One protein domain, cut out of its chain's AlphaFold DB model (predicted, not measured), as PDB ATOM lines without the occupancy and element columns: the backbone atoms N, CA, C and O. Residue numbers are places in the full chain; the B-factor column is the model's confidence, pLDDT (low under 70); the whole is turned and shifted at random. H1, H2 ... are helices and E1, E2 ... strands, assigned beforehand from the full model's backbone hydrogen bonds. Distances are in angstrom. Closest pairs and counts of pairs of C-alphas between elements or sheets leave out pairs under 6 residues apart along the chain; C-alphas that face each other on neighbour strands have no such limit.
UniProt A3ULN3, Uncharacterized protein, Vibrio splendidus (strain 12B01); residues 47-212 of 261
ATOM      1  N   VAL A  47     -43.737  28.365  -9.330       96.62
ATOM      2  CA  VAL A  47     -45.043  27.754  -9.024       96.62
ATOM      3  C   VAL A  47     -46.007  28.723  -8.336       96.62
ATOM      4  O   VAL A  47     -47.217  28.545  -8.451       96.62
ATOM      5  N   ASP A  48     -45.482  29.772  -7.698       97.75
ATOM      6  CA  ASP A  48     -46.259  30.793  -6.989       97.75
ATOM      7  C   ASP A  48     -46.634  31.980  -7.891       97.75
ATOM      8  O   ASP A  48     -47.152  32.995  -7.416       97.75
ATOM      9  N   ILE A  49     -46.371  31.900  -9.204       97.94
ATOM     10  CA  ILE A  49     -46.871  32.905 -10.148       97.94
ATOM     11  C   ILE A  49     -48.409  32.896 -10.090       97.94
ATOM     12  O   ILE A  49     -49.017  31.847 -10.335       97.94
ATOM     13  N   PRO A  50     -49.058  34.048  -9.824       96.19
ATOM     14  CA  PRO A  50     -50.505  34.100  -9.668       96.19
ATOM     15  C   PRO A  50     -51.244  33.706 -10.953       96.19
ATOM     16  O   PRO A  50     -50.695  33.652 -12.058       96.19
ATOM     17  N   THR A  51     -52.531  33.411 -10.818       96.44
ATOM     18  CA  THR A  51     -53.449  33.336 -11.961       96.44
ATOM     19  C   THR A  51     -53.941  34.733 -12.334       96.44
ATOM     20  O   THR A  51     -54.036  35.589 -11.460       96.44
ATOM     21  N   GLY A  52     -54.341  34.938 -13.588       97.50
ATOM     22  CA  GLY A  52     -54.866  36.218 -14.069       97.50
ATOM     23  C   GLY A  52     -53.861  36.967 -14.936       97.50
ATOM     24  O   GLY A  52     -52.771  36.472 -15.217       97.50
ATOM     25  N   GLU A  53     -54.240  38.171 -15.359       98.06
ATOM     26  CA  GLU A  53     -53.547  38.900 -16.424       98.06
ATOM     27  C   GLU A  53     -52.067  39.167 -16.109       98.06
ATOM     28  O   GLU A  53     -51.199  38.947 -16.956       98.06
ATOM     29  N   PHE A  54     -51.752  39.587 -14.879       98.56
ATOM     30  CA  PHE A  54     -50.365  39.781 -14.458       98.56
ATOM     31  C   PHE A  54     -49.568  38.469 -14.496       98.56
ATOM     32  O   PHE A  54     -48.474  38.415 -15.061       98.56
ATOM     33  N   GLY A  55     -50.130  37.385 -13.960       98.69
ATOM     34  CA  GLY A  55     -49.496  36.069 -13.977       98.69
ATOM     35  C   GLY A  55     -49.250  35.527 -15.386       98.69
ATOM     36  O   GLY A  55     -48.210  34.917 -15.642       98.69
ATOM     37  N   ASP A  56     -50.165  35.790 -16.317       98.75
ATOM     38  CA  ASP A  56     -50.028  35.401 -17.721       98.75
ATOM     39  C   ASP A  56     -48.888  36.169 -18.406       98.75
ATOM     40  O   ASP A  56     -48.083  35.564 -19.121       98.75
ATOM     41  N   LYS A  57     -48.731  37.470 -18.112       98.81
ATOM     42  CA  LYS A  57     -47.578  38.272 -18.566       98.81
ATOM     43  C   LYS A  57     -46.261  37.718 -18.024       98.81
ATOM     44  O   LYS A  57     -45.311  37.566 -18.789       98.81
ATOM     45  N   VAL A  58     -46.202  37.362 -16.737       98.88
ATOM     46  CA  VAL A  58     -44.999  36.777 -16.111       98.88
ATOM     47  C   VAL A  58     -44.639  35.432 -16.753       98.88
ATOM     48  O   VAL A  58     -43.475  35.208 -17.087       98.88
ATOM     49  N   LYS A  59     -45.621  34.551 -16.984       98.88
ATOM     50  CA  LYS A  59     -45.415  33.247 -17.647       98.88
ATOM     51  C   LYS A  59     -44.948  33.406 -19.089       98.88
ATOM     52  O   LYS A  59     -44.028  32.703 -19.513       98.88
ATOM     53  N   LEU A  60     -45.544  34.337 -19.834       98.88
ATOM     54  CA  LEU A  60     -45.100  34.655 -21.187       98.88
ATOM     55  C   LEU A  60     -43.672  35.213 -21.176       98.88
ATOM     56  O   LEU A  60     -42.841  34.770 -21.963       98.88
ATOM     57  N   GLY A  61     -43.356  36.117 -20.248       98.81
ATOM     58  CA  GLY A  61     -42.024  36.693 -20.095       98.81
ATOM     59  C   GLY A  61     -40.967  35.641 -19.799       98.81
ATOM     60  O   GLY A  61     -39.931  35.612 -20.461       98.81
ATOM     61  N   TYR A  62     -41.261  34.723 -18.874       98.81
ATOM     62  CA  TYR A  62     -40.431  33.548 -18.621       98.81
ATOM     63  C   TYR A  62     -40.217  32.736 -19.905       98.81
ATOM     64  O   TYR A  62     -39.071  32.480 -20.268       98.81
ATOM     65  N   SER A  63     -41.294  32.386 -20.620       98.62
ATOM     66  CA  SER A  63     -41.231  31.606 -21.866       98.62
ATOM     67  C   SER A  63     -40.332  32.266 -22.918       98.62
ATOM     68  O   SER A  63     -39.403  31.637 -23.427       98.62
ATOM     69  N   LEU A  64     -40.550  33.553 -23.201       98.56
ATOM     70  CA  LEU A  64     -39.758  34.320 -24.166       98.56
ATOM     71  C   LEU A  64     -38.296  34.475 -23.725       98.56
ATOM     72  O   LEU A  64     -37.394  34.557 -24.561       98.56
ATOM     73  N   PHE A  65     -38.037  34.527 -22.419       98.44
ATOM     74  CA  PHE A  65     -36.683  34.628 -21.890       98.44
ATOM     75  C   PHE A  65     -35.906  33.315 -22.020       98.44
ATOM     76  O   PHE A  65     -34.735  33.323 -22.409       98.44
ATOM     77  N   VAL A  66     -36.540  32.183 -21.698       97.12
ATOM     78  CA  VAL A  66     -35.892  30.863 -21.766       97.12
ATOM     79  C   VAL A  66     -35.769  30.335 -23.191       97.12
ATOM     80  O   VAL A  66     -34.784  29.668 -23.499       97.12
ATOM     81  N   ASP A  67     -36.721  30.671 -24.061       95.94
ATOM     82  CA  ASP A  67     -36.742  30.297 -25.474       95.94
ATOM     83  C   ASP A  67     -37.040  31.530 -26.337       95.94
ATOM     84  O   ASP A  67     -38.114  31.693 -26.921       95.94
ATOM     85  N   SER A  68     -36.062  32.432 -26.413       96.44
ATOM     86  CA  SER A  68     -36.129  33.649 -27.231       96.44
ATOM     87  C   SER A  68     -36.151  33.350 -28.728       96.44
ATOM     88  O   SER A  68     -36.549  34.204 -29.518       96.44
ATOM     89  N   GLN A  69     -35.787  32.132 -29.133       95.44
ATOM     90  CA  GLN A  69     -35.916  31.674 -30.515       95.44
ATOM     91  C   GLN A  69     -37.382  31.581 -30.981       95.44
ATOM     92  O   GLN A  69     -37.623  31.539 -32.187       95.44
ATOM     93  N   GLN A  70     -38.369  31.667 -30.077       95.50
ATOM     94  CA  GLN A  70     -39.774  31.936 -30.433       95.50
ATOM     95  C   GLN A  70     -39.946  33.244 -31.222       95.50
ATOM     96  O   GLN A  70     -40.859  33.363 -32.033       95.50
ATOM     97  N   MET A  71     -39.046  34.210 -31.017       96.31
ATOM     98  CA  MET A  71     -39.050  35.521 -31.672       96.31
ATOM     99  C   MET A  71     -38.063  35.605 -32.851       96.31
ATOM    100  O   MET A  71     -37.754  36.702 -33.338       96.31
ATOM    101  N   ARG A  72     -37.532  34.463 -33.309       94.44
ATOM    102  CA  ARG A  72     -36.583  34.393 -34.426       94.44
ATOM    103  C   ARG A  72     -37.205  34.931 -35.714       94.44
ATOM    104  O   ARG A  72     -38.333  34.599 -36.057       94.44
ATOM    105  N   GLY A  73     -36.434  35.724 -36.453       92.50
ATOM    106  CA  GLY A  73     -36.843  36.297 -37.740       92.50
ATOM    107  C   GLY A  73     -37.630  37.603 -37.625       92.50
ATOM    108  O   GLY A  73     -37.722  38.323 -38.615       92.50
ATOM    109  N   THR A  74     -38.117  37.940 -36.426       95.81
ATOM    110  CA  THR A  74     -38.765  39.229 -36.143       95.81
ATOM    111  C   THR A  74     -37.889  40.084 -35.232       95.81
ATOM    112  O   THR A  74     -37.432  41.146 -35.645       95.81
ATOM    113  N   PHE A  75     -37.612  39.606 -34.014       97.94
ATOM    114  CA  PHE A  75     -36.845  40.357 -33.013       97.94
ATOM    115  C   PHE A  75     -35.474  39.746 -32.726       97.94
ATOM    116  O   PHE A  75     -34.569  40.447 -32.291       97.94
ATOM    117  N   VAL A  76     -35.293  38.451 -33.002       97.25
ATOM    118  CA  VAL A  76     -34.012  37.749 -32.852       97.25
ATOM    119  C   VAL A  76     -33.461  37.399 -34.233       97.25
ATOM    120  O   VAL A  76     -34.099  36.665 -34.991       97.25
ATOM    121  N   GLY A  77     -32.286  37.936 -34.569       96.00
ATOM    122  CA  GLY A  77     -31.632  37.729 -35.867       96.00
ATOM    123  C   GLY A  77     -30.472  36.734 -35.839       96.00
ATOM    124  O   GLY A  77     -29.904  36.430 -36.886       96.00
ATOM    125  N   ASN A  78     -30.143  36.188 -34.668       95.44
ATOM    126  CA  ASN A  78     -29.108  35.176 -34.488       95.44
ATOM    127  C   ASN A  78     -29.649  33.898 -33.818       95.44
ATOM    128  O   ASN A  78     -30.859  33.673 -33.760       95.44
ATOM    129  N   GLU A  79     -28.756  33.024 -33.353       95.31
ATOM    130  CA  GLU A  79     -29.119  31.722 -32.774       95.31
ATOM    131  C   GLU A  79     -28.960  31.681 -31.247       95.31
ATOM    132  O   GLU A  79     -28.888  30.603 -30.659       95.31
ATOM    133  N   GLN A  80     -28.939  32.852 -30.601       96.19
ATOM    134  CA  GLN A  80     -28.841  32.989 -29.151       96.19
ATOM    135  C   GLN A  80     -30.219  32.914 -28.473       96.19
ATOM    136  O   GLN A  80     -31.257  33.240 -29.050       96.19
ATOM    137  N   ASN A  81     -30.212  32.550 -27.198       96.38
ATOM    138  CA  ASN A  81     -31.292  32.744 -26.236       96.38
ATOM    139  C   ASN A  81     -30.779  33.606 -25.079       96.38
ATOM    140  O   ASN A  81     -29.604  33.505 -24.717       96.38
ATOM    141  N   CYS A  82     -31.648  34.386 -24.427       97.38
ATOM    142  CA  CYS A  82     -31.241  35.210 -23.279       97.38
ATOM    143  C   CYS A  82     -30.537  34.372 -22.196       97.38
ATOM    144  O   CYS A  82     -29.516  34.777 -21.633       97.38
ATOM    145  N   VAL A  83     -31.030  33.154 -21.963       96.88
ATOM    146  CA  VAL A  83     -30.475  32.207 -20.982       96.88
ATOM    147  C   VAL A  83     -29.075  31.686 -21.292       96.88
ATOM    148  O   VAL A  83     -28.441  31.120 -20.402       96.88
ATOM    149  N   ASN A  84     -28.554  31.893 -22.504       95.12
ATOM    150  CA  ASN A  84     -27.170  31.542 -22.816       95.12
ATOM    151  C   ASN A  84     -26.168  32.403 -22.035       95.12
ATOM    152  O   ASN A  84     -25.090  31.916 -21.704       95.12
ATOM    153  N   CYS A  85     -26.545  33.635 -21.681       95.31
ATOM    154  CA  CYS A  85     -25.732  34.532 -20.852       95.31
ATOM    155  C   CYS A  85     -26.327  34.713 -19.446       95.31
ATOM    156  O   CYS A  85     -25.593  34.828 -18.461       95.31
ATOM    157  N   HIS A  86     -27.658  34.698 -19.344       97.19
ATOM    158  CA  HIS A  86     -28.413  34.919 -18.115       97.19
ATOM    159  C   HIS A  86     -28.903  33.593 -17.522       97.19
ATOM    160  O   HIS A  86     -30.045  33.164 -17.705       97.19
ATOM    161  N   MET A  87     -28.003  32.918 -16.817       95.94
ATOM    162  CA  MET A  87     -28.199  31.539 -16.369       95.94
ATOM    163  C   MET A  87     -29.395  31.361 -15.417       95.94
ATOM    164  O   MET A  87     -29.784  32.278 -14.694       95.94
ATOM    165  N   GLN A  88     -29.922  30.130 -15.365       97.06
ATOM    166  CA  GLN A  88     -31.054  29.739 -14.508       97.06
ATOM    167  C   GLN A  88     -32.272  30.650 -14.739       97.06
ATOM    168  O   GLN A  88     -32.792  31.240 -13.798       97.06
ATOM    169  N   ALA A  89     -32.666  30.825 -16.006       97.56
ATOM    170  CA  ALA A  89     -33.734  31.746 -16.406       97.56
ATOM    171  C   ALA A  89     -33.547  33.177 -15.853       97.56
ATOM    172  O   ALA A  89     -34.497  33.851 -15.486       97.56
ATOM    173  N   GLY A  90     -32.300  33.646 -15.751       97.94
ATOM    174  CA  GLY A  90     -32.009  34.976 -15.223       97.94
ATOM    175  C   GLY A  90     -32.084  35.092 -13.699       97.94
ATOM    176  O   GLY A  90     -32.061  36.205 -13.175       97.94
ATOM    177  N   MET A  91     -32.141  33.980 -12.966       97.94
ATOM    178  CA  MET A  91     -32.184  33.983 -11.499       97.94
ATOM    179  C   MET A  91     -30.802  33.857 -10.855       97.94
ATOM    180  O   MET A  91     -30.632  34.255  -9.702       97.94
ATOM    181  N   LYS A  92     -29.807  33.321 -11.579       97.25
ATOM    182  CA  LYS A  92     -28.508  32.960 -11.000       97.25
ATOM    183  C   LYS A  92     -27.707  34.205 -10.574       97.25
ATOM    184  O   LYS A  92     -27.340  35.013 -11.432       97.25
ATOM    185  N   PRO A  93     -27.349  34.342  -9.283       96.88
ATOM    186  CA  PRO A  93     -26.455  35.401  -8.828       96.88
ATOM    187  C   PRO A  93     -25.102  35.332  -9.536       96.88
ATOM    188  O   PRO A  93     -24.593  34.243  -9.806       96.88
ATOM    189  N   ASN A  94     -24.491  36.492  -9.781       95.50
ATOM    190  CA  ASN A  94     -23.196  36.644 -10.450       95.50
ATOM    191  C   ASN A  94     -23.184  36.211 -11.929       95.50
ATOM    192  O   ASN A  94     -22.111  36.078 -12.513       95.50
ATOM    193  N   ALA A  95     -24.356  35.979 -12.526       95.81
ATOM    194  CA  ALA A  95     -24.526  35.675 -13.944       95.81
ATOM    195  C   ALA A  95     -25.506  36.660 -14.607       95.81
ATOM    196  O   ALA A  95     -26.412  36.258 -15.336       95.81
ATOM    197  N   ALA A  96     -25.356  37.948 -14.276       96.06
ATOM    198  CA  ALA A  96     -26.241  39.033 -14.697       96.06
ATOM    199  C   ALA A  96     -27.743  38.736 -14.467       96.06
ATOM    200  O   ALA A  96     -28.529  38.774 -15.412       96.06
ATOM    201  N   PRO A  97     -28.174  38.443 -13.228       98.06
ATOM    202  CA  PRO A  97     -29.566  38.101 -12.963       98.06
ATOM    203  C   PRO A  97     -30.531  39.266 -13.228       98.06
ATOM    204  O   PRO A  97     -30.213  40.432 -12.966       98.06
ATOM    205  N   LEU A  98     -31.745  38.939 -13.677       98.44
ATOM    206  CA  LEU A  98     -32.787  39.904 -14.030       98.44
ATOM    207  C   LEU A  98     -33.288  40.696 -12.831       98.44
ATOM    208  O   LEU A  98     -33.472  41.900 -12.963       98.44
ATOM    209  N   TRP A  99     -33.427  40.075 -11.656       98.25
ATOM    210  CA  TRP A  99     -33.835  40.785 -10.440       98.25
ATOM    211  C   TRP A  99     -32.853  41.908 -10.075       98.25
ATOM    212  O   TRP A  99     -33.253  43.008  -9.700       98.25
ATOM    213  N   GLY A 100     -31.551  41.659 -10.245       96.88
ATOM    214  CA  GLY A 100     -30.506  42.640  -9.959       96.88
ATOM    215  C   GLY A 100     -30.449  43.734 -11.018       96.88
ATOM    216  O   GLY A 100     -30.174  44.891 -10.700       96.88
ATOM    217  N   ALA A 101     -30.714  43.380 -12.279       96.62
ATOM    218  CA  ALA A 101     -30.832  44.348 -13.357       96.62
ATOM    219  C   ALA A 101     -32.071  45.233 -13.166       96.62
ATOM    220  O   ALA A 101     -31.926  46.445 -13.178       96.62
ATOM    221  N   TYR A 102     -33.253  44.665 -12.918       98.25
ATOM    222  CA  TYR A 102     -34.501  45.412 -12.747       98.25
ATOM    223  C   TYR A 102     -34.372  46.490 -11.668       98.25
ATOM    224  O   TYR A 102     -34.658  47.658 -11.917       98.25
ATOM    225  N   MET A 103     -33.826  46.131 -10.503       97.62
ATOM    226  CA  MET A 103     -33.602  47.051  -9.378       97.62
ATOM    227  C   MET A 103     -32.501  48.091  -9.622       97.62
ATOM    228  O   MET A 103     -32.282  48.962  -8.787       97.62
ATOM    229  N   ALA A 104     -31.803  48.028 -10.755       95.94
ATOM    230  CA  ALA A 104     -30.759  48.970 -11.122       95.94
ATOM    231  C   ALA A 104     -31.191  50.033 -12.145       95.94
ATOM    232  O   ALA A 104     -30.402  50.946 -12.391       95.94
ATOM    233  N   TYR A 105     -32.396  49.934 -12.715       95.50
ATOM    234  CA  TYR A 105     -32.962  50.913 -13.652       95.50
ATOM    235  C   TYR A 105     -34.183  51.606 -13.040       95.50
ATOM    236  O   TYR A 105     -34.838  50.989 -12.207       95.50
ATOM    237  N   PRO A 106     -34.500  52.855 -13.413       93.56
ATOM    238  CA  PRO A 106     -33.834  53.658 -14.429       93.56
ATOM    239  C   PRO A 106     -32.428  54.118 -14.015       93.56
ATOM    240  O   PRO A 106     -32.118  54.262 -12.830       93.56
ATOM    241  N   ALA A 107     -31.546  54.304 -14.998       85.31
ATOM    242  CA  ALA A 107     -30.152  54.684 -14.767       85.31
ATOM    243  C   ALA A 107     -29.661  55.677 -15.820       85.31
ATOM    244  O   ALA A 107     -29.823  55.444 -17.018       85.31
ATOM    245  N   TYR A 108     -29.015  56.756 -15.367       77.06
ATOM    246  CA  TYR A 108     -28.329  57.696 -16.251       77.06
ATOM    247  C   TYR A 108     -27.226  56.997 -17.048       77.06
ATOM    248  O   TYR A 108     -26.472  56.175 -16.514       77.06
ATOM    249  N   ARG A 109     -27.130  57.342 -18.331       64.81
ATOM    250  CA  ARG A 109     -26.098  56.883 -19.250       64.81
ATOM    251  C   ARG A 109     -25.460  58.088 -19.934       64.81
ATOM    252  O   ARG A 109     -26.096  58.789 -20.709       64.81
ATOM    253  N   SER A 110     -24.160  58.269 -19.702       61.91
ATOM    254  CA  SER A 110     -23.352  59.346 -20.299       61.91
ATOM    255  C   SER A 110     -23.313  59.303 -21.830       61.91
ATOM    256  O   SER A 110     -23.102  60.315 -22.483       61.91
ATOM    257  N   LYS A 111     -23.527  58.125 -22.419       60.72
ATOM    258  CA  LYS A 111     -23.375  57.886 -23.856       60.72
ATOM    259  C   LYS A 111     -24.508  58.440 -24.732       60.72
ATOM    260  O   LYS A 111     -24.266  58.761 -25.891       60.72
ATOM    261  N   ASN A 112     -25.737  58.497 -24.227       61.81
ATOM    262  CA  ASN A 112     -26.881  59.131 -24.900       61.81
ATOM    263  C   ASN A 112     -27.394  60.348 -24.118       61.81
ATOM    264  O   ASN A 112     -28.453  60.870 -24.454       61.81
ATOM    265  N   ASP A 113     -26.649  60.745 -23.080       69.94
ATOM    266  CA  ASP A 113     -26.990  61.794 -22.123       69.94
ATOM    267  C   ASP A 113     -28.436  61.687 -21.609       69.94
ATOM    268  O   ASP A 113     -29.174  62.665 -21.511       69.94
ATOM    269  N   LYS A 114     -28.875  60.450 -21.330       78.19
ATOM    270  CA  LYS A 114     -30.264  60.141 -20.978       78.19
ATOM    271  C   LYS A 114     -30.336  59.176 -19.799       78.19
ATOM    272  O   LYS A 114     -29.502  58.291 -19.614       78.19
ATOM    273  N   VAL A 115     -31.387  59.326 -18.999       79.69
ATOM    274  CA  VAL A 115     -31.831  58.303 -18.049       79.69
ATOM    275  C   VAL A 115     -32.581  57.220 -18.816       79.69
ATOM    276  O   VAL A 115     -33.659  57.479 -19.346       79.69
ATOM    277  N   ASN A 116     -32.003  56.020 -18.886       85.25
ATOM    278  CA  ASN A 116     -32.640  54.897 -19.562       85.25
ATOM    279  C   ASN A 116     -33.555  54.102 -18.629       85.25
ATOM    280  O   ASN A 116     -33.167  53.819 -17.493       85.25
ATOM    281  N   SER A 117     -34.721  53.703 -19.138       94.62
ATOM    282  CA  SER A 117     -35.638  52.756 -18.500       94.62
ATOM    283  C   SER A 117     -35.099  51.321 -18.553       94.62
ATOM    284  O   SER A 117     -34.102  51.016 -19.223       94.62
ATOM    285  N   TYR A 118     -35.758  50.411 -17.838       96.88
ATOM    286  CA  TYR A 118     -35.455  48.989 -17.931       96.88
ATOM    287  C   TYR A 118     -35.825  48.405 -19.308       96.88
ATOM    288  O   TYR A 118     -35.053  47.618 -19.860       96.88
ATOM    289  N   ALA A 119     -36.939  48.834 -19.910       97.19
ATOM    290  CA  ALA A 119     -37.317  48.422 -21.264       97.19
ATOM    291  C   ALA A 119     -36.276  48.844 -22.312       97.19
ATOM    292  O   ALA A 119     -35.832  48.010 -23.101       97.19
ATOM    293  N   GLU A 120     -35.774  50.082 -22.264       94.06
ATOM    294  CA  GLU A 120     -34.698  50.535 -23.161       94.06
ATOM    295  C   GLU A 120     -33.422  49.688 -22.997       94.06
ATOM    296  O   GLU A 120     -32.703  49.407 -23.964       94.06
ATOM    297  N   ARG A 121     -33.138  49.208 -21.776       93.56
ATOM    298  CA  ARG A 121     -32.023  48.279 -21.544       93.56
ATOM    299  C   ARG A 121     -32.242  46.929 -22.228       93.56
ATOM    300  O   ARG A 121     -31.267  46.374 -22.750       93.56
ATOM    301  N   ILE A 122     -33.468  46.405 -22.219       96.69
ATOM    302  CA  ILE A 122     -33.832  45.168 -22.926       96.69
ATOM    303  C   ILE A 122     -33.761  45.373 -24.441       96.69
ATOM    304  O   ILE A 122     -33.206  44.526 -25.140       96.69
ATOM    305  N   GLN A 123     -34.220  46.511 -24.964       95.88
ATOM    306  CA  GLN A 123     -34.089  46.839 -26.389       95.88
ATOM    307  C   GLN A 123     -32.623  46.831 -26.851       95.88
ATOM    308  O   GLN A 123     -32.300  46.338 -27.936       95.88
ATOM    309  N   GLY A 124     -31.708  47.292 -25.993       92.06
ATOM    310  CA  GLY A 124     -30.272  47.135 -26.217       92.06
ATOM    311  C   GLY A 124     -29.840  45.668 -26.356       92.06
ATOM    312  O   GLY A 124     -29.073  45.357 -27.263       92.06
ATOM    313  N   CYS A 125     -30.350  44.751 -25.522       94.50
ATOM    314  CA  CYS A 125     -30.058  43.315 -25.663       94.50
ATOM    315  C   CYS A 125     -30.490  42.783 -27.031       94.50
ATOM    316  O   CYS A 125     -29.714  42.089 -27.682       94.50
ATOM    317  N   PHE A 126     -31.702  43.120 -27.484       96.94
ATOM    318  CA  PHE A 126     -32.182  42.685 -28.799       96.94
ATOM    319  C   PHE A 126     -31.294  43.197 -29.934       96.94
ATOM    320  O   PHE A 126     -30.933  42.442 -30.833       96.94
ATOM    321  N   THR A 127     -30.876  44.458 -29.844       93.75
ATOM    322  CA  THR A 127     -30.040  45.098 -30.867       93.75
ATOM    323  C   THR A 127     -28.652  44.457 -30.966       93.75
ATOM    324  O   THR A 127     -28.174  44.195 -32.068       93.75
ATOM    325  N   TYR A 128     -27.991  44.208 -29.832       91.56
ATOM    326  CA  TYR A 128     -26.588  43.773 -29.815       91.56
ATOM    327  C   TYR A 128     -26.454  42.263 -29.604       91.56
ATOM    328  O   TYR A 128     -25.955  41.543 -30.465       91.56
ATOM    329  N   SER A 129     -26.968  41.751 -28.485       95.06
ATOM    330  CA  SER A 129     -26.823  40.340 -28.113       95.06
ATOM    331  C   SER A 129     -27.648  39.404 -28.992       95.06
ATOM    332  O   SER A 129     -27.206  38.291 -29.266       95.06
ATOM    333  N   MET A 130     -28.825  39.845 -29.447       96.31
ATOM    334  CA  MET A 130     -29.713  39.037 -30.296       96.31
ATOM    335  C   MET A 130     -29.585  39.357 -31.791       96.31
ATOM    336  O   MET A 130     -30.290  38.741 -32.595       96.31
ATOM    337  N   ASN A 131     -28.709  40.306 -32.158       95.31
ATOM    338  CA  ASN A 131     -28.503  40.779 -33.532       95.31
ATOM    339  C   ASN A 131     -29.834  41.005 -34.276       95.31
ATOM    340  O   ASN A 131     -30.051  40.494 -35.374       95.31
ATOM    341  N   GLY A 132     -30.787  41.668 -33.628       94.88
ATOM    342  CA  GLY A 132     -32.151  41.753 -34.124       94.88
ATOM    343  C   GLY A 132     -32.779  43.123 -33.939       94.88
ATOM    344  O   GLY A 132     -32.117  44.107 -33.607       94.88
ATOM    345  N   LEU A 133     -34.082  43.185 -34.202       95.50
ATOM    346  CA  LEU A 133     -34.873  44.395 -34.040       95.50
ATOM    347  C   LEU A 133     -35.476  44.411 -32.627       95.50
ATOM    348  O   LEU A 133     -36.124  43.441 -32.242       95.50
ATOM    349  N   PRO A 134     -35.298  45.477 -31.834       96.06
ATOM    350  CA  PRO A 134     -35.936  45.556 -30.529       96.06
ATOM    351  C   PRO A 134     -37.469  45.647 -30.643       96.06
ATOM    352  O   PRO A 134     -37.964  46.453 -31.438       96.06
ATOM    353  N   PRO A 135     -38.233  44.900 -29.820       97.62
ATOM    354  CA  PRO A 135     -39.662  45.140 -29.650       97.62
ATOM    355  C   PRO A 135     -39.927  46.567 -29.152       97.62
ATOM    356  O   PRO A 135     -39.149  47.127 -28.367       97.62
ATOM    357  N   ALA A 136     -41.038  47.158 -29.591       97.50
ATOM    358  CA  ALA A 136     -41.450  48.485 -29.144       97.50
ATOM    359  C   ALA A 136     -41.809  48.483 -27.647       97.50
ATOM    360  O   ALA A 136     -42.272  47.474 -27.110       97.50
ATOM    361  N   GLU A 137     -41.637  49.621 -26.975       95.75
ATOM    362  CA  GLU A 137     -42.190  49.798 -25.627       95.75
ATOM    363  C   GLU A 137     -43.714  49.602 -25.653       95.75
ATOM    364  O   GLU A 137     -44.385  49.972 -26.618       95.75
ATOM    365  N   GLY A 138     -44.257  48.964 -24.617       97.44
ATOM    366  CA  GLY A 138     -45.681  48.624 -24.526       97.44
ATOM    367  C   GLY A 138     -46.138  47.474 -25.432       97.44
ATOM    368  O   GLY A 138     -47.299  47.083 -25.354       97.44
ATOM    369  N   SER A 139     -45.259  46.903 -26.266       98.56
ATOM    370  CA  SER A 139     -45.567  45.656 -26.979       98.56
ATOM    371  C   SER A 139     -45.768  44.497 -26.003       98.56
ATOM    372  O   SER A 139     -45.209  44.492 -24.903       98.56
ATOM    373  N   THR A 140     -46.531  43.488 -26.424       98.56
ATOM    374  CA  THR A 140     -46.790  42.284 -25.625       98.56
ATOM    375  C   THR A 140     -45.493  41.619 -25.161       98.56
ATOM    376  O   THR A 140     -45.377  41.256 -23.994       98.56
ATOM    377  N   GLU A 141     -44.494  41.510 -26.036       98.62
ATOM    378  CA  GLU A 141     -43.197  40.908 -25.732       98.62
ATOM    379  C   GLU A 141     -42.418  41.732 -24.706       98.62
ATOM    380  O   GLU A 141     -41.877  41.173 -23.752       98.62
ATOM    381  N   MET A 142     -42.374  43.060 -24.876       98.69
ATOM    382  CA  MET A 142     -41.651  43.932 -23.950       98.69
ATOM    383  C   MET A 142     -42.302  43.930 -22.565       98.69
ATOM    384  O   MET A 142     -41.604  43.738 -21.573       98.69
ATOM    385  N   VAL A 143     -43.630  44.069 -22.496       98.88
ATOM    386  CA  VAL A 143     -44.389  44.024 -21.235       98.88
ATOM    387  C   VAL A 143     -44.207  42.681 -20.532       98.88
ATOM    388  O   VAL A 143     -43.981  42.645 -19.328       98.88
ATOM    389  N   ALA A 144     -44.260  41.569 -21.266       98.88
ATOM    390  CA  ALA A 144     -44.077  40.246 -20.683       98.88
ATOM    391  C   ALA A 144     -42.663  40.066 -20.104       98.88
ATOM    392  O   ALA A 144     -42.502  39.648 -18.955       98.88
ATOM    393  N   LEU A 145     -41.623  40.427 -20.866       98.88
ATOM    394  CA  LEU A 145     -40.231  40.331 -20.414       98.88
ATOM    395  C   LEU A 145     -39.968  41.193 -19.173       98.88
ATOM    396  O   LEU A 145     -39.284  40.747 -18.249       98.88
ATOM    397  N   THR A 146     -40.520  42.406 -19.115       98.81
ATOM    398  CA  THR A 146     -40.355  43.270 -17.943       98.81
ATOM    399  C   THR A 146     -41.203  42.821 -16.754       98.81
ATOM    400  O   THR A 146     -40.706  42.876 -15.628       98.81
ATOM    401  N   ALA A 147     -42.407  42.279 -16.981       98.88
ATOM    402  CA  ALA A 147     -43.227  41.638 -15.948       98.88
ATOM    403  C   ALA A 147     -42.480  40.495 -15.257       98.88
ATOM    404  O   ALA A 147     -42.474  40.410 -14.028       98.88
ATOM    405  N   TYR A 148     -41.797  39.647 -16.030       98.88
ATOM    406  CA  TYR A 148     -41.005  38.553 -15.478       98.88
ATOM    407  C   TYR A 148     -39.862  39.058 -14.586       98.88
ATOM    408  O   TYR A 148     -39.712  38.610 -13.448       98.88
ATOM    409  N   SER A 149     -39.093  40.044 -15.052       98.81
ATOM    410  CA  SER A 149     -38.019  40.653 -14.257       98.81
ATOM    411  C   SER A 149     -38.528  41.353 -12.994       98.81
ATOM    412  O   SER A 149     -37.890  41.255 -11.942       98.81
ATOM    413  N   TYR A 150     -39.673  42.036 -13.087       98.81
ATOM    414  CA  TYR A 150     -40.359  42.653 -11.954       98.81
ATOM    415  C   TYR A 150     -40.757  41.604 -10.911       98.81
ATOM    416  O   TYR A 150     -40.432  41.761  -9.735       98.81
ATOM    417  N   TRP A 151     -41.390  40.511 -11.343       98.81
ATOM    418  CA  TRP A 151     -41.802  39.414 -10.470       98.81
ATOM    419  C   TRP A 151     -40.607  38.779  -9.744       98.81
ATOM    420  O   TRP A 151     -40.649  38.619  -8.522       98.81
ATOM    421  N   LEU A 152     -39.500  38.523 -10.457       98.75
ATOM    422  CA  LEU A 152     -38.266  38.007  -9.856       98.75
ATOM    423  C   LEU A 152     -37.701  38.943  -8.780       98.75
ATOM    424  O   LEU A 152     -37.235  38.485  -7.734       98.75
ATOM    425  N   ALA A 153     -37.704  40.252  -9.049       98.56
ATOM    426  CA  ALA A 153     -37.183  41.260  -8.135       98.56
ATOM    427  C   ALA A 153     -38.078  41.437  -6.906       98.56
ATOM    428  O   ALA A 153     -37.605  41.299  -5.778       98.56
ATOM    429  N   MET A 154     -39.360  41.740  -7.118       98.50
ATOM    430  CA  MET A 154     -40.290  42.049  -6.040       98.50
ATOM    431  C   MET A 154     -40.572  40.818  -5.180       98.50
ATOM    432  O   MET A 154     -40.440  40.901  -3.962       98.50
ATOM    433  N   GLY A 155     -40.859  39.661  -5.791       98.31
ATOM    434  CA  GLY A 155     -41.077  38.412  -5.057       98.31
ATOM    435  C   GLY A 155     -39.874  38.043  -4.189       98.31
ATOM    436  O   GLY A 155     -40.024  37.793  -2.998       98.31
ATOM    437  N   GLY A 156     -38.656  38.129  -4.739       97.75
ATOM    438  CA  GLY A 156     -37.447  37.865  -3.959       97.75
ATOM    439  C   GLY A 156     -37.220  38.857  -2.813       97.75
ATOM    440  O   GLY A 156     -36.731  38.472  -1.749       97.75
ATOM    441  N   ILE A 157     -37.560  40.139  -3.000       97.88
ATOM    442  CA  ILE A 157     -37.461  41.158  -1.942       97.88
ATOM    443  C   ILE A 157     -38.460  40.870  -0.822       97.88
ATOM    444  O   ILE A 157     -38.063  40.895   0.345       97.88
ATOM    445  N   LEU A 158     -39.715  40.573  -1.159       98.25
ATOM    446  CA  LEU A 158     -40.749  40.218  -0.186       98.25
ATOM    447  C   LEU A 158     -40.324  38.984   0.623       98.25
ATOM    448  O   LEU A 158     -40.232  39.042   1.851       98.25
ATOM    449  N   ASP A 159     -39.939  37.903  -0.052       97.75
ATOM    450  CA  ASP A 159     -39.608  36.630   0.597       97.75
ATOM    451  C   ASP A 159     -38.378  36.748   1.500       97.75
ATOM    452  O   ASP A 159     -38.372  36.258   2.633       97.75
ATOM    453  N   LYS A 160     -37.349  37.482   1.054       96.50
ATOM    454  CA  LYS A 160     -36.153  37.766   1.864       96.50
ATOM    455  C   LYS A 160     -36.475  38.527   3.153       96.50
ATOM    456  O   LYS A 160     -35.692  38.469   4.101       96.50
ATOM    457  N   ASN A 161     -37.599  39.238   3.197       97.00
ATOM    458  CA  ASN A 161     -38.046  40.003   4.355       97.00
ATOM    459  C   ASN A 161     -39.180  39.323   5.136       97.00
ATOM    460  O   ASN A 161     -39.783  39.969   5.987       97.00
ATOM    461  N   GLY A 162     -39.428  38.028   4.905       97.12
ATOM    462  CA  GLY A 162     -40.446  37.271   5.639       97.12
ATOM    463  C   GLY A 162     -41.876  37.555   5.179       97.12
ATOM    464  O   GLY A 162     -42.806  37.396   5.962       97.12
ATOM    465  N   MET A 163     -42.043  38.010   3.935       97.31
ATOM    466  CA  MET A 163     -43.334  38.365   3.338       97.31
ATOM    467  C   MET A 163     -43.732  37.374   2.230       97.31
ATOM    468  O   MET A 163     -44.228  37.774   1.178       97.31
ATOM    469  N   GLN A 164     -43.498  36.075   2.450       96.19
ATOM    470  CA  GLN A 164     -43.770  35.021   1.460       96.19
ATOM    471  C   GLN A 164     -45.251  34.963   1.063       96.19
ATOM    472  O   GLN A 164     -45.574  34.827  -0.114       96.19
ATOM    473  N   ASP A 165     -46.145  35.170   2.031       95.75
ATOM    474  CA  ASP A 165     -47.597  35.157   1.814       95.75
ATOM    475  C   ASP A 165     -48.136  36.485   1.254       95.75
ATOM    476  O   ASP A 165     -49.324  36.604   0.951       95.75
ATOM    477  N   THR A 166     -47.290  37.514   1.120       96.75
ATOM    478  CA  THR A 166     -47.698  38.792   0.525       96.75
ATOM    479  C   THR A 166     -47.688  38.678  -1.000       96.75
ATOM    480  O   THR A 166     -46.643  38.348  -1.579       96.75
ATOM    481  N   PRO A 167     -48.812  38.962  -1.686       96.75
ATOM    482  CA  PRO A 167     -48.848  38.990  -3.142       96.75
ATOM    483  C   PRO A 167     -47.881  40.036  -3.703       96.75
ATOM    484  O   PRO A 167     -47.736  41.123  -3.144       96.75
ATOM    485  N   VAL A 168     -47.240  39.723  -4.830       98.00
ATOM    486  CA  VAL A 168     -46.502  40.734  -5.599       98.00
ATOM    487  C   VAL A 168     -47.517  41.773  -6.098       98.00
ATOM    488  O   VAL A 168     -48.481  41.369  -6.749       98.00
ATOM    489  N   PRO A 169     -47.340  43.079  -5.809       97.38
ATOM    490  CA  PRO A 169     -48.265  44.107  -6.270       97.38
ATOM    491  C   PRO A 169     -48.397  44.114  -7.794       97.38
ATOM    492  O   PRO A 169     -47.404  44.107  -8.514       97.38
ATOM    493  N   GLU A 170     -49.623  44.163  -8.301       97.12
ATOM    494  CA  GLU A 170     -49.852  44.347  -9.732       97.12
ATOM    495  C   GLU A 170     -49.742  45.839 -10.072       97.12
ATOM    496  O   GLU A 170     -50.369  46.681  -9.426       97.12
ATOM    497  N   ILE A 171     -48.923  46.171 -11.071       97.38
ATOM    498  CA  ILE A 171     -48.708  47.545 -11.547       97.38
ATOM    499  C   ILE A 171     -48.988  47.651 -13.043       97.38
ATOM    500  O   ILE A 171     -49.113  46.641 -13.735       97.38
ATOM    501  N   SER A 172     -49.106  48.883 -13.539       98.25
ATOM    502  CA  SER A 172     -49.423  49.126 -14.944       98.25
ATOM    503  C   SER A 172     -48.328  48.608 -15.884       98.25
ATOM    504  O   SER A 172     -47.148  48.565 -15.532       98.25
ATOM    505  N   ASP A 173     -48.702  48.292 -17.127       98.50
ATOM    506  CA  ASP A 173     -47.755  47.883 -18.174       98.50
ATOM    507  C   ASP A 173     -46.663  48.933 -18.430       98.50
ATOM    508  O   ASP A 173     -45.533  48.593 -18.790       98.50
ATOM    509  N   ALA A 174     -46.983  50.214 -18.229       97.88
ATOM    510  CA  ALA A 174     -46.009  51.293 -18.303       97.88
ATOM    511  C   ALA A 174     -45.011  51.221 -17.136       97.88
ATOM    512  O   ALA A 174     -43.803  51.265 -17.365       97.88
ATOM    513  N   ASP A 175     -45.489  51.035 -15.903       97.88
ATOM    514  CA  ASP A 175     -44.635  50.983 -14.710       97.88
ATOM    515  C   ASP A 175     -43.725  49.748 -14.687       97.88
ATOM    516  O   ASP A 175     -42.564  49.848 -14.279       97.88
ATOM    517  N   LEU A 176     -44.203  48.606 -15.202       98.44
ATOM    518  CA  LEU A 176     -43.386  47.398 -15.385       98.44
ATOM    519  C   LEU A 176     -42.122  47.677 -16.210       98.44
ATOM    520  O   LEU A 176     -41.093  47.036 -16.021       98.44
ATOM    521  N   GLN A 177     -42.170  48.634 -17.133       98.19
ATOM    522  CA  GLN A 177     -41.078  48.920 -18.064       98.19
ATOM    523  C   GLN A 177     -40.039  49.918 -17.527       98.19
ATOM    524  O   GLN A 177     -38.950  50.037 -18.096       98.19
ATOM    525  N   VAL A 178     -40.319  50.603 -16.414       97.31
ATOM    526  CA  VAL A 178     -39.442  51.657 -15.879       97.31
ATOM    527  C   VAL A 178     -38.236  51.074 -15.133       97.31
ATOM    528  O   VAL A 178     -37.099  51.486 -15.381       97.31
ATOM    529  N   GLY A 179     -38.471  50.088 -14.265       97.50
ATOM    530  CA  GLY A 179     -37.462  49.471 -13.399       97.50
ATOM    531  C   GLY A 179     -37.572  49.871 -11.920       97.50
ATOM    532  O   GLY A 179     -38.256  50.818 -11.538       97.50
ATOM    533  N   GLY A 180     -36.882  49.124 -11.060       97.06
ATOM    534  CA  GLY A 180     -37.029  49.182  -9.608       97.06
ATOM    535  C   GLY A 180     -36.346  50.349  -8.892       97.06
ATOM    536  O   GLY A 180     -36.594  50.542  -7.707       97.06
ATOM    537  N   LYS A 181     -35.512  51.159  -9.554       95.19
ATOM    538  CA  LYS A 181     -34.993  52.429  -9.001       95.19
ATOM    539  C   LYS A 181     -35.984  53.585  -9.115       95.19
ATOM    540  O   LYS A 181     -35.684  54.661  -8.610       95.19
ATOM    541  N   ALA A 182     -37.120  53.403  -9.783       94.81
ATOM    542  CA  ALA A 182     -38.125  54.450  -9.863       94.81
ATOM    543  C   ALA A 182     -38.691  54.749  -8.467       94.81
ATOM    544  O   ALA A 182     -38.848  53.842  -7.641       94.81
ATOM    545  N   GLU A 183     -39.033  56.012  -8.214       91.38
ATOM    546  CA  GLU A 183     -39.771  56.405  -7.007       91.38
ATOM    547  C   GLU A 183     -41.140  55.715  -6.943       91.38
ATOM    548  O   GLU A 183     -41.587  55.348  -5.863       91.38
ATOM    549  N   SER A 184     -41.751  55.453  -8.104       91.44
ATOM    550  CA  SER A 184     -43.024  54.740  -8.242       91.44
ATOM    551  C   SER A 184     -42.943  53.230  -7.993       91.44
ATOM    552  O   SER A 184     -43.974  52.563  -7.993       91.44
ATOM    553  N   PHE A 185     -41.748  52.657  -7.795       96.94
ATOM    554  CA  PHE A 185     -41.619  51.222  -7.546       96.94
ATOM    555  C   PHE A 185     -42.322  50.846  -6.223       96.94
ATOM    556  O   PHE A 185     -41.950  51.387  -5.177       96.94
ATOM    557  N   PRO A 186     -43.302  49.918  -6.238       96.94
ATOM    558  CA  PRO A 186     -44.275  49.740  -5.155       96.94
ATOM    559  C   PRO A 186     -43.721  48.885  -4.005       96.94
ATOM    560  O   PRO A 186     -44.241  47.813  -3.700       96.94
ATOM    561  N   LEU A 187     -42.623  49.319  -3.385       96.44
ATOM    562  CA  LEU A 187     -42.124  48.668  -2.174       96.44
ATOM    563  C   LEU A 187     -43.076  48.924  -0.999       96.44
ATOM    564  O   LEU A 187     -43.472  50.074  -0.803       96.44
ATOM    565  N   PRO A 188     -43.377  47.898  -0.182       96.25
ATOM    566  CA  PRO A 188     -44.040  48.089   1.103       96.25
ATOM    567  C   PRO A 188     -43.312  49.130   1.960       96.25
ATOM    568  O   PRO A 188     -42.076  49.213   1.932       96.25
ATOM    569  N   GLU A 189     -44.068  49.911   2.730       94.62
ATOM    570  CA  GLU A 189     -43.541  51.025   3.525       94.62
ATOM    571  C   GLU A 189     -42.440  50.558   4.489       94.62
ATOM    572  O   GLU A 189     -41.387  51.193   4.603       94.62
ATOM    573  N   GLU A 190     -42.611  49.378   5.092       95.19
ATOM    574  CA  GLU A 190     -41.636  48.769   5.999       95.19
ATOM    575  C   GLU A 190     -40.301  48.385   5.331       95.19
ATOM    576  O   GLU A 190     -39.308  48.128   6.022       95.19
ATOM    577  N   LEU A 191     -40.249  48.341   3.994       96.19
ATOM    578  CA  LEU A 191     -39.054  48.003   3.220       96.19
ATOM    579  C   LEU A 191     -38.348  49.228   2.628       96.19
ATOM    580  O   LEU A 191     -37.201  49.097   2.194       96.19
ATOM    581  N   LEU A 192     -38.962  50.415   2.643       94.31
ATOM    582  CA  LEU A 192     -38.385  51.620   2.030       94.31
ATOM    583  C   LEU A 192     -37.015  51.982   2.621       94.31
ATOM    584  O   LEU A 192     -36.085  52.292   1.877       94.31
ATOM    585  N   SER A 193     -36.864  51.875   3.944       94.44
ATOM    586  CA  SER A 193     -35.593  52.147   4.634       94.44
ATOM    587  C   SER A 193     -34.533  51.066   4.396       94.44
ATOM    588  O   SER A 193     -33.340  51.362   4.417       94.44
ATOM    589  N   LYS A 194     -34.951  49.819   4.139       95.06
ATOM    590  CA  LYS A 194     -34.057  48.689   3.834       95.06
ATOM    591  C   LYS A 194     -33.572  48.690   2.386       95.06
ATOM    592  O   LYS A 194     -32.507  48.144   2.108       95.06
ATOM    593  N   TYR A 195     -34.339  49.291   1.475       95.19
ATOM    594  CA  TYR A 195     -34.012  49.397   0.052       95.19
ATOM    595  C   TYR A 195     -34.095  50.851  -0.450       95.19
ATOM    596  O   TYR A 195     -34.930  51.159  -1.317       95.19
ATOM    597  N   PRO A 196     -33.212  51.747   0.041       95.19
ATOM    598  CA  PRO A 196     -33.121  53.119  -0.452       95.19
ATOM    599  C   PRO A 196     -32.867  53.138  -1.962       95.19
ATOM    600  O   PRO A 196     -32.106  52.312  -2.467       95.19
ATOM    601  N   ILE A 197     -33.459  54.095  -2.683       93.00
ATOM    602  CA  ILE A 197     -33.384  54.187  -4.156       93.00
ATOM    603  C   ILE A 197     -31.940  54.092  -4.684       93.00
ATOM    604  O   ILE A 197     -31.676  53.363  -5.645       93.00
ATOM    605  N   ASP A 198     -30.992  54.764  -4.030       90.75
ATOM    606  CA  ASP A 198     -29.584  54.778  -4.443       90.75
ATOM    607  C   ASP A 198     -28.879  53.424  -4.260       90.75
ATOM    608  O   ASP A 198     -27.972  53.069  -5.024       90.75
ATOM    609  N   ASP A 199     -29.352  52.616  -3.314       92.88
ATOM    610  CA  ASP A 199     -28.779  51.318  -2.968       92.88
ATOM    611  C   ASP A 199     -29.446  50.148  -3.693       92.88
ATOM    612  O   ASP A 199     -28.853  49.074  -3.791       92.88
ATOM    613  N   ARG A 200     -30.620  50.349  -4.308       94.19
ATOM    614  CA  ARG A 200     -31.306  49.317  -5.115       94.19
ATOM    615  C   ARG A 200     -30.435  48.776  -6.256       94.19
ATOM    616  O   ARG A 200     -30.540  47.614  -6.634       94.19
ATOM    617  N   SER A 201     -29.491  49.579  -6.750       92.44
ATOM    618  CA  SER A 201     -28.517  49.145  -7.756       92.44
ATOM    619  C   SER A 201     -27.391  48.256  -7.210       92.44
ATOM    620  O   SER A 201     -26.682  47.631  -7.990       92.44
ATOM    621  N   LYS A 202     -27.206  48.177  -5.892       92.75
ATOM    622  CA  LYS A 202     -26.067  47.513  -5.239       92.75
ATOM    623  C   LYS A 202     -26.413  46.123  -4.706       92.75
ATOM    624  O   LYS A 202     -25.662  45.572  -3.905       92.75
ATOM    625  N   LEU A 203     -27.541  45.547  -5.128       93.75
ATOM    626  CA  LEU A 203     -27.937  44.213  -4.688       93.75
ATOM    627  C   LEU A 203     -26.825  43.197  -4.980       93.75
ATOM    628  O   LEU A 203     -26.383  43.039  -6.122       93.75
ATOM    629  N   ALA A 204     -26.386  42.508  -3.927       94.31
ATOM    630  CA  ALA A 204     -25.351  41.490  -4.009       94.31
ATOM    631  C   ALA A 204     -25.733  40.426  -5.041       94.31
ATOM    632  O   ALA A 204     -26.851  39.914  -5.003       94.31
ATOM    633  N   GLY A 205     -24.804  40.080  -5.937       94.50
ATOM    634  CA  GLY A 205     -25.023  39.125  -7.027       94.50
ATOM    635  C   GLY A 205     -25.493  39.741  -8.347       94.50
ATOM    636  O   GLY A 205     -25.659  39.006  -9.320       94.50
ATOM    637  N   ARG A 206     -25.699  41.062  -8.421       95.19
ATOM    638  CA  ARG A 206     -25.991  41.754  -9.684       95.19
ATOM    639  C   ARG A 206     -24.789  41.713 -10.635       95.19
ATOM    640  O   ARG A 206     -23.671  42.031 -10.243       95.19
ATOM    641  N   GLY A 207     -25.064  41.465 -11.917       93.56
ATOM    642  CA  GLY A 207     -24.056  41.510 -12.979       93.56
ATOM    643  C   GLY A 207     -23.100  40.320 -12.931       93.56
ATOM    644  O   GLY A 207     -23.431  39.275 -12.367       93.56
ATOM    645  N   TYR A 208     -21.931  40.489 -13.541       93.06
ATOM    646  CA  TYR A 208     -20.798  39.582 -13.395       93.06
ATOM    647  C   TYR A 208     -19.781  40.221 -12.434       93.06
ATOM    648  O   TYR A 208     -19.469  41.406 -12.590       93.06
ATOM    649  N   PRO A 209     -19.267  39.494 -11.427       91.12
ATOM    650  CA  PRO A 209     -18.205  40.000 -10.572       91.12
ATOM    651  C   PRO A 209     -16.951  40.282 -11.391       91.12
ATOM    652  O   PRO A 209     -16.561  39.472 -12.234       91.12
ATOM    653  N   LYS A 210     -16.279  41.395 -11.096       89.31
ATOM    654  CA  LYS A 210     -14.944  41.637 -11.640       89.31
ATOM    655  C   LYS A 210     -13.973  40.602 -11.083       89.31
ATOM    656  O   LYS A 210     -13.967  40.326  -9.884       89.31
ATOM    657  N   ILE A 211     -13.147  40.063 -11.965       87.06
ATOM    658  CA  ILE A 211     -11.994  39.244 -11.602       87.06
ATOM    659  C   ILE A 211     -10.728  40.090 -11.719       87.06
ATOM    660  O   ILE A 211     -10.699  41.068 -12.468       87.06
ATOM    661  N   ALA A 212      -9.695  39.734 -10.956       88.50
ATOM    662  CA  ALA A 212      -8.388  40.354 -11.110       88.50
ATOM    663  C   ALA A 212      -7.864  40.127 -12.534       88.50
ATOM    664  O   ALA A 212      -8.075  39.060 -13.117       88.50
TER     665      ALA A 212
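This is residues 47 to 212 of the 261 residues of an uncharacterized protein of Vibrio splendidus (strain 12B01) (UniProt A3ULN3). One long helix, H6, runs through the middle of a globule; H1 crosses it on one side, H4 and the start of H5 meet it on another, and the short H7 meets it on a third. Long loops wrap this helical core: residues 161 to 172 fold back along H6, a small hairpin of E1 and E2 lies near the start of H5, and residues 210 to 212 point away from the body. The printed part has 166 residues, with eight named helices and two named strands in the order H1 H2 H3 H4 E1 E2 H5 H6 H7 H8; the sheet is E1 - E2, antiparallel. The class is mostly helix, though under half of the residues are in named elements. The whole is compact, with a radius of gyration of the C-alphas of 15.3 A and spans of 45 by 42 by 30 A.

H1, residues 53 to 66, touches H6, residues 140 to 160, about perpendicular at 80 degrees; their closest C-alphas, of Gly 61 and Leu 145, are 4.1 A apart. H2, residues 68 to 71, is close to but not clearly touching H1. With residues 62 to 66 alone, H1 only just touches H3, residues 87 to 90, with 3 pairs of C-alphas within 8 A, the closest Val 66 and Ala 89 at 5.8 A. H4, residues 98 to 102, touches residues 149 to 156 of H6, closest at the C-alphas of Trp 99 and Ala 153, 4.1 A. E1, residues 107 to 109, and E2, residues 114 to 116, form an antiparallel hairpin, with N 109 and O 114 at 2.9 A and N 116 and O 107 at 2.9 A, within hydrogen-bond range. H5, residues 118 to 128, touches residues 142 to 146 of H6 at a steep tilt of 57 degrees, opposite ways; the closest C-alphas, of Ala 119 and Met 142, are 6.8 A apart. H7, residues 173 to 176, touches residues 143 to 150 of H6, closest at the C-alphas of Thr 146 and Leu 176, 5.7 A. H6 is the hub, touching four helices; H8, residues 189 to 192, is apart from it. Every O i to N i+4 pair is within hydrogen-bond range in H1, H4, H5 and H6; H2, H3, H7 and H8 are too short for one.

H1 begins at C-alpha 53, (-53.547, 38.900, -16.424), and is 20.1 A long. H5 measures 15.7 A and H6 29.8 A, from C-alpha 140 at (-46.790, 42.284, -25.625) to C-alpha 160 at (-36.153, 37.766, 1.864). H8 ends at C-alpha 192, (-38.385, 51.620, 2.030).

The C-alphas of Gly 52 and Ala 212, the two farthest apart, are 46.8 A apart. The printed part has no cut. The links H2 to H3, H5 to H6, H6 to H7 and H7 to H8 are long. Mean pLDDT of the printed part is 94.9; residues 109 to 113 are under 70.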